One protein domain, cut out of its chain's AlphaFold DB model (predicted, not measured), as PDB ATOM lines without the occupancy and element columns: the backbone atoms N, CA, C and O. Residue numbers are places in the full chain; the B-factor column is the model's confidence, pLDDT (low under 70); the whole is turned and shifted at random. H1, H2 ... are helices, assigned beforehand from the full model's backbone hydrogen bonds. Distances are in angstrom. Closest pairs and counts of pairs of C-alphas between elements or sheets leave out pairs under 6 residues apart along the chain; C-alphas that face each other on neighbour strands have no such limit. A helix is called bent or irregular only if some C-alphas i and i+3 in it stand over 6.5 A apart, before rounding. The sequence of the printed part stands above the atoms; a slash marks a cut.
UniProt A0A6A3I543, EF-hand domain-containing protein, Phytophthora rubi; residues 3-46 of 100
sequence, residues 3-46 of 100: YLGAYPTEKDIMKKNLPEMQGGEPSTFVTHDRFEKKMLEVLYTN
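AT A GLANCE: This is residues 3 to 46 of the 100 residues of the protein "EF-hand domain-containing protein" of Phytophthora rubi (UniProt A0A6A3I543). Two helices meet as an open V: the later part of H1 packs on the early part of H2, and the other ends of the two helices spread away from each other. The stretch of residues 3 to 9 spans the mouth of the V, and the link of residues 23 to 31 loops round at its closed end. The printed part has 44 residues with two named helices, H1 then H2, and no named strand; the class is all helix. It is compact, with a radius of gyration of the C-alphas of 10.4 A, and spans 28 by 23 by 16 A.

IN THESE COORDINATES: The printed part begins at Tyr 3, with its C-alpha at (-8.183, -32.114, -30.294). H1 holds residues 10 to 22, from C-alpha 10 at (-23.041, -32.322, -31.570), and measures 16.5 A from first to last C-alpha. H1 is irregular, but only just: C-alphas 15 and 18 are 6.7 A apart. H2 holds residues 32 to 45, measures 19.9 A and ends with C-alpha 45 at (-11.318, -38.539, -45.325).

HOW THE PARTS SIT: H1 touches H2 with residues 17 to 22 alone, and H2 touches H1 with residues 34 to 38 alone. Their closest C-alphas are those of Met 21 and Arg 34, 5.3 A apart. They run opposite ways at a steep tilt of 53 degrees. Residues 9 to 16, of which 10 to 16 belong to H1, stand free. In H2 every O i to N i+4 pair is within hydrogen-bond range; in H1, 6 of 9 are.

THE WHOLE: The C-alphas of Gly 5 and Glu 25 are the two farthest apart, at 28.3 A. The printed part has no cut. The link from H1 to H2, of 9 residues, is short. The mean pLDDT of the printed part is 88.6, and residues 23 to 24 are under 70.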
ATOM      1  N   TYR A   3      -9.628 -32.059 -30.558       86.31
ATOM      2  CA  TYR A   3      -8.183 -32.114 -30.294       86.31
ATOM      3  C   TYR A   3      -7.354 -32.692 -31.463       86.31
ATOM      4  O   TYR A   3      -6.152 -32.487 -31.528       86.31
ATOM      5  N   LEU A   4      -7.995 -33.414 -32.386       89.75
ATOM      6  CA  LEU A   4      -7.384 -33.969 -33.595       89.75
ATOM      7  C   LEU A   4      -7.586 -33.059 -34.822       89.75
ATOM      8  O   LEU A   4      -7.311 -33.490 -35.932       89.75
ATOM      9  N   GLY A   5      -8.103 -31.837 -34.645       88.12
ATOM     10  CA  GLY A   5      -8.372 -30.901 -35.742       88.12
ATOM     11  C   GLY A   5      -9.701 -31.120 -36.476       88.12
ATOM     12  O   GLY A   5      -9.961 -30.429 -37.452       88.12
ATOM     13  N   ALA A   6     -10.554 -32.036 -36.003       92.38
ATOM     14  CA  ALA A   6     -11.873 -32.303 -36.582       92.38
ATOM     15  C   ALA A   6     -12.999 -31.677 -35.736       92.38
ATOM     16  O   ALA A   6     -13.075 -31.922 -34.525       92.38
ATOM     17  N   TYR A   7     -13.916 -30.935 -36.366       91.06
ATOM     18  CA  TYR A   7     -14.947 -30.116 -35.708       91.06
ATOM     19  C   TYR A   7     -16.393 -30.576 -35.998       91.06
ATOM     20  O   TYR A   7     -17.206 -29.804 -36.507       91.06
ATOM     21  N   PRO A   8     -16.776 -31.824 -35.660       91.75
ATOM     22  CA  PRO A   8     -18.132 -32.305 -35.898       91.75
ATOM     23  C   PRO A   8     -19.168 -31.567 -35.050       91.75
ATOM     24  O   PRO A   8     -18.912 -31.172 -33.905       91.75
ATOM     25  N   THR A   9     -20.384 -31.461 -35.589       89.31
ATOM     26  CA  THR A   9     -21.534 -30.960 -34.833       89.31
ATOM     27  C   THR A   9     -21.921 -31.941 -33.726       89.31
ATOM     28  O   THR A   9     -21.729 -33.152 -33.850       89.31
ATOM     29  N   GLU A  10     -22.541 -31.453 -32.647       87.19
ATOM     30  CA  GLU A  10     -23.041 -32.322 -31.570       87.19
ATOM     31  C   GLU A  10     -24.019 -33.384 -32.099       87.19
ATOM     32  O   GLU A  10     -23.975 -34.550 -31.702       87.19
ATOM     33  N   LYS A  11     -24.845 -33.005 -33.080       89.62
ATOM     34  CA  LYS A  11     -25.757 -33.915 -33.772       89.62
ATOM     35  C   LYS A  11     -25.004 -35.042 -34.478       89.62
ATOM     36  O   LYS A  11     -25.430 -36.189 -34.372       89.62
ATOM     37  N   ASP A  12     -23.921 -34.742 -35.191       91.75
ATOM     38  CA  ASP A  12     -23.129 -35.764 -35.884       91.75
ATOM     39  C   ASP A  12     -22.371 -36.654 -34.899       91.75
ATOM     40  O   ASP A  12     -22.280 -37.864 -35.111       91.75
ATOM     41  N   ILE A  13     -21.885 -36.101 -33.784       89.81
ATOM     42  CA  ILE A  13     -21.285 -36.902 -32.710       89.81
ATOM     43  C   ILE A  13     -22.308 -37.916 -32.182       89.81
ATOM     44  O   ILE A  13     -22.023 -39.112 -32.145       89.81
ATOM     45  N   MET A  14     -23.508 -37.459 -31.815       87.75
ATOM     46  CA  MET A  14     -24.532 -38.304 -31.193       87.75
ATOM     47  C   MET A  14     -25.199 -39.283 -32.159       87.75
ATOM     48  O   MET A  14     -25.529 -40.397 -31.763       87.75
ATOM     49  N   LYS A  15     -25.445 -38.872 -33.407       88.94
ATOM     50  CA  LYS A  15     -26.265 -39.648 -34.353       88.94
ATOM     51  C   LYS A  15     -25.462 -40.470 -35.353       88.94
ATOM     52  O   LYS A  15     -26.037 -41.382 -35.935       88.94
ATOM     53  N   LYS A  16     -24.186 -40.146 -35.574       89.75
ATOM     54  CA  LYS A  16     -23.330 -40.844 -36.548       89.75
ATOM     55  C   LYS A  16     -22.139 -41.499 -35.859       89.75
ATOM     56  O   LYS A  16     -22.045 -42.718 -35.803       89.75
ATOM     57  N   ASN A  17     -21.284 -40.689 -35.236       89.88
ATOM     58  CA  ASN A  17     -19.991 -41.157 -34.740       89.88
ATOM     59  C   ASN A  17     -20.121 -42.114 -33.541       89.88
ATOM     60  O   ASN A  17     -19.505 -43.177 -33.531       89.88
ATOM     61  N   LEU A  18     -20.913 -41.763 -32.519       89.62
ATOM     62  CA  LEU A  18     -21.074 -42.604 -31.326       89.62
ATOM     63  C   LEU A  18     -21.698 -43.979 -31.631       89.62
ATOM     64  O   LEU A  18     -21.113 -44.974 -31.199       89.62
ATOM     65  N   PRO A  19     -22.809 -44.086 -32.388       89.56
ATOM     66  CA  PRO A  19     -23.397 -45.380 -32.736       89.56
ATOM     67  C   PRO A  19     -22.426 -46.328 -33.452       89.56
ATOM     68  O   PRO A  19     -22.354 -47.509 -33.109       89.56
ATOM     69  N   GLU A  20     -21.633 -45.808 -34.391       88.12
ATOM     70  CA  GLU A  20     -20.625 -46.590 -35.120       88.12
ATOM     71  C   GLU A  20     -19.545 -47.163 -34.188       88.12
ATOM     72  O   GLU A  20     -19.090 -48.292 -34.372       88.12
ATOM     73  N   MET A  21     -19.175 -46.424 -33.137       90.12
ATOM     74  CA  MET A  21     -18.189 -46.867 -32.146       90.12
ATOM     75  C   MET A  21     -18.780 -47.781 -31.051       90.12
ATOM     76  O   MET A  21     -18.043 -48.533 -30.411       90.12
ATOM     77  N   GLN A  22     -20.093 -47.755 -30.808       88.31
ATOM     78  CA  GLN A  22     -20.730 -48.528 -29.727       88.31
ATOM     79  C   GLN A  22     -21.115 -49.960 -30.130       88.31
ATOM     80  O   GLN A  22     -21.213 -50.835 -29.271       88.31
ATOM     81  N   GLY A  23     -21.157 -50.275 -31.429       69.81
ATOM     82  CA  GLY A  23     -21.231 -51.658 -31.918       69.81
ATOM     83  C   GLY A  23     -22.533 -52.387 -31.575       69.81
ATOM     84  O   GLY A  23     -22.498 -53.582 -31.296       69.81
ATOM     85  N   GLY A  24     -23.659 -51.669 -31.614       69.31
ATOM     86  CA  GLY A  24     -25.012 -52.238 -31.626       69.31
ATOM     87  C   GLY A  24     -25.835 -51.988 -30.363       69.31
ATOM     88  O   GLY A  24     -27.022 -51.698 -30.478       69.31
ATOM     89  N   GLU A  25     -25.220 -52.030 -29.179       73.38
ATOM     90  CA  GLU A  25     -25.902 -51.727 -27.913       73.38
ATOM     91  C   GLU A  25     -25.525 -50.332 -27.391       73.38
ATOM     92  O   GLU A  25     -24.357 -49.940 -27.492       73.38
ATOM     93  N   PRO A  26     -26.475 -49.567 -26.815       73.12
ATOM     94  CA  PRO A  26     -26.166 -48.295 -26.178       73.12
ATOM     95  C   PRO A  26     -25.187 -48.511 -25.021       73.12
ATOM     96  O   PRO A  26     -25.515 -49.142 -24.019       73.12
ATOM     97  N   SER A  27     -23.986 -47.959 -25.150       79.56
ATOM     98  CA  SER A  27     -22.967 -47.973 -24.100       79.56
ATOM     99  C   SER A  27     -22.667 -46.547 -23.651       79.56
ATOM    100  O   SER A  27     -22.814 -45.592 -24.409       79.56
ATOM    101  N   THR A  28     -22.216 -46.370 -22.414       83.19
ATOM    102  CA  THR A  28     -21.696 -45.076 -21.943       83.19
ATOM    103  C   THR A  28     -20.219 -44.880 -22.288       83.19
ATOM    104  O   THR A  28     -19.694 -43.780 -22.133       83.19
ATOM    105  N   PHE A  29     -19.550 -45.924 -22.783       84.88
ATOM    106  CA  PHE A  29     -18.129 -45.928 -23.120       84.88
ATOM    107  C   PHE A  29     -17.867 -46.559 -24.493       84.88
ATOM    108  O   PHE A  29     -18.634 -47.389 -24.985       84.88
ATOM    109  N   VAL A  30     -16.749 -46.173 -25.105       89.44
ATOM    110  CA  VAL A  30     -16.221 -46.762 -26.344       89.44
ATOM    111  C   VAL A  30     -14.858 -47.382 -26.056       89.44
ATOM    112  O   VAL A  30     -14.109 -46.875 -25.221       89.44
ATOM    113  N   THR A  31     -14.533 -48.492 -26.719       90.81
ATOM    114  CA  THR A  31     -13.192 -49.079 -26.617       90.81
ATOM    115  C   THR A  31     -12.195 -48.262 -27.431       90.81
ATOM    116  O   THR A  31     -12.564 -47.622 -28.419       90.81
ATOM    117  N   HIS A  32     -10.924 -48.315 -27.027       91.44
ATOM    118  CA  HIS A  32      -9.840 -47.631 -27.729       91.44
ATOM    119  C   HIS A  32      -9.803 -48.006 -29.216       91.44
ATOM    120  O   HIS A  32      -9.885 -47.120 -30.054       91.44
ATOM    121  N   ASP A  33      -9.808 -49.298 -29.548       93.00
ATOM    122  CA  ASP A  33      -9.698 -49.779 -30.934       93.00
ATOM    123  C   ASP A  33     -10.802 -49.237 -31.855       93.00
ATOM    124  O   ASP A  33     -10.566 -48.919 -33.022       93.00
ATOM    125  N   ARG A  34     -12.032 -49.110 -31.340       92.06
ATOM    126  CA  ARG A  34     -13.161 -48.571 -32.113       92.06
ATOM    127  C   ARG A  34     -13.065 -47.060 -32.265       92.06
ATOM    128  O   ARG A  34     -13.347 -46.543 -33.344       92.06
ATOM    129  N   PHE A  35     -12.655 -46.370 -31.202       93.06
ATOM    130  CA  PHE A  35     -12.389 -44.938 -31.247       93.06
ATOM    131  C   PHE A  35     -11.271 -44.617 -32.241       93.06
ATOM    132  O   PHE A  35     -11.472 -43.807 -33.140       93.06
ATOM    133  N   GLU A  36     -10.127 -45.289 -32.122       94.50
ATOM    134  CA  GLU A  36      -8.961 -45.117 -32.987       94.50
ATOM    135  C   GLU A  36      -9.328 -45.336 -34.452       94.50
ATOM    136  O   GLU A  36      -9.099 -44.451 -35.276       94.50
ATOM    137  N   LYS A  37      -9.991 -46.456 -34.769       94.25
ATOM    138  CA  LYS A  37     -10.440 -46.743 -36.133       94.25
ATOM    139  C   LYS A  37     -11.305 -45.615 -36.701       94.25
ATOM    140  O   LYS A  37     -11.086 -45.208 -37.840       94.25
ATOM    141  N   LYS A  38     -12.258 -45.092 -35.918       93.44
ATOM    142  CA  LYS A  38     -13.124 -43.996 -36.371       93.44
ATOM    143  C   LYS A  38     -12.358 -42.684 -36.540       93.44
ATOM    144  O   LYS A  38     -12.606 -41.954 -37.493       93.44
ATOM    145  N   MET A  39     -11.427 -42.370 -35.642       93.88
ATOM    146  CA  MET A  39     -10.625 -41.148 -35.752       93.88
ATOM    147  C   MET A  39      -9.685 -41.185 -36.957       93.88
ATOM    148  O   MET A  39      -9.563 -40.182 -37.651       93.88
ATOM    149  N   LEU A  40      -9.054 -42.330 -37.227       94.44
ATOM    150  CA  LEU A  40      -8.202 -42.508 -38.404       94.44
ATOM    151  C   LEU A  40      -8.992 -42.344 -39.703       94.44
ATOM    152  O   LEU A  40      -8.497 -41.710 -40.629       94.44
ATOM    153  N   GLU A  41     -10.218 -42.869 -39.759       93.94
ATOM    154  CA  GLU A  41     -11.117 -42.652 -40.896       93.94
ATOM    155  C   GLU A  41     -11.388 -41.159 -41.105       93.94
ATOM    156  O   GLU A  41     -11.153 -40.663 -42.199       93.94
ATOM    157  N   VAL A  42     -11.798 -40.440 -40.056       93.38
ATOM    158  CA  VAL A  42     -12.092 -38.997 -40.119       93.38
ATOM    159  C   VAL A  42     -10.884 -38.183 -40.594       93.38
ATOM    160  O   VAL A  42     -11.032 -37.287 -41.422       93.38
ATOM    161  N   LEU A  43      -9.683 -38.507 -40.106       92.50
ATOM    162  CA  LEU A  43      -8.447 -37.845 -40.533       92.50
ATOM    163  C   LEU A  43      -8.095 -38.162 -41.990       92.50
ATOM    164  O   LEU A  43      -7.629 -37.288 -42.712       92.50
ATOM    165  N   TYR A  44      -8.311 -39.403 -42.428       93.94
ATOM    166  CA  TYR A  44      -8.024 -39.828 -43.796       93.94
ATOM    167  C   TYR A  44      -8.995 -39.217 -44.812       93.94
ATOM    168  O   TYR A  44      -8.585 -38.834 -45.906       93.94
ATOM    169  N   THR A  45     -10.281 -39.127 -44.464       93.94
ATOM    170  CA  THR A  45     -11.318 -38.539 -45.325       93.94
ATOM    171  C   THR A  45     -11.356 -37.019 -45.261       93.94
ATOM    172  O   THR A  45     -12.039 -36.410 -46.082       93.94
ATOM    173  N   ASN A  46     -10.629 -36.420 -44.312       90.06
ATOM    174  CA  ASN A  46     -10.681 -34.997 -44.004       90.06
ATOM    175  C   ASN A  46     -12.122 -34.542 -43.695       90.06
ATOM    176  O   ASN A  46     -12.583 -33.492 -44.131       90.06
TER     177      ASN A  46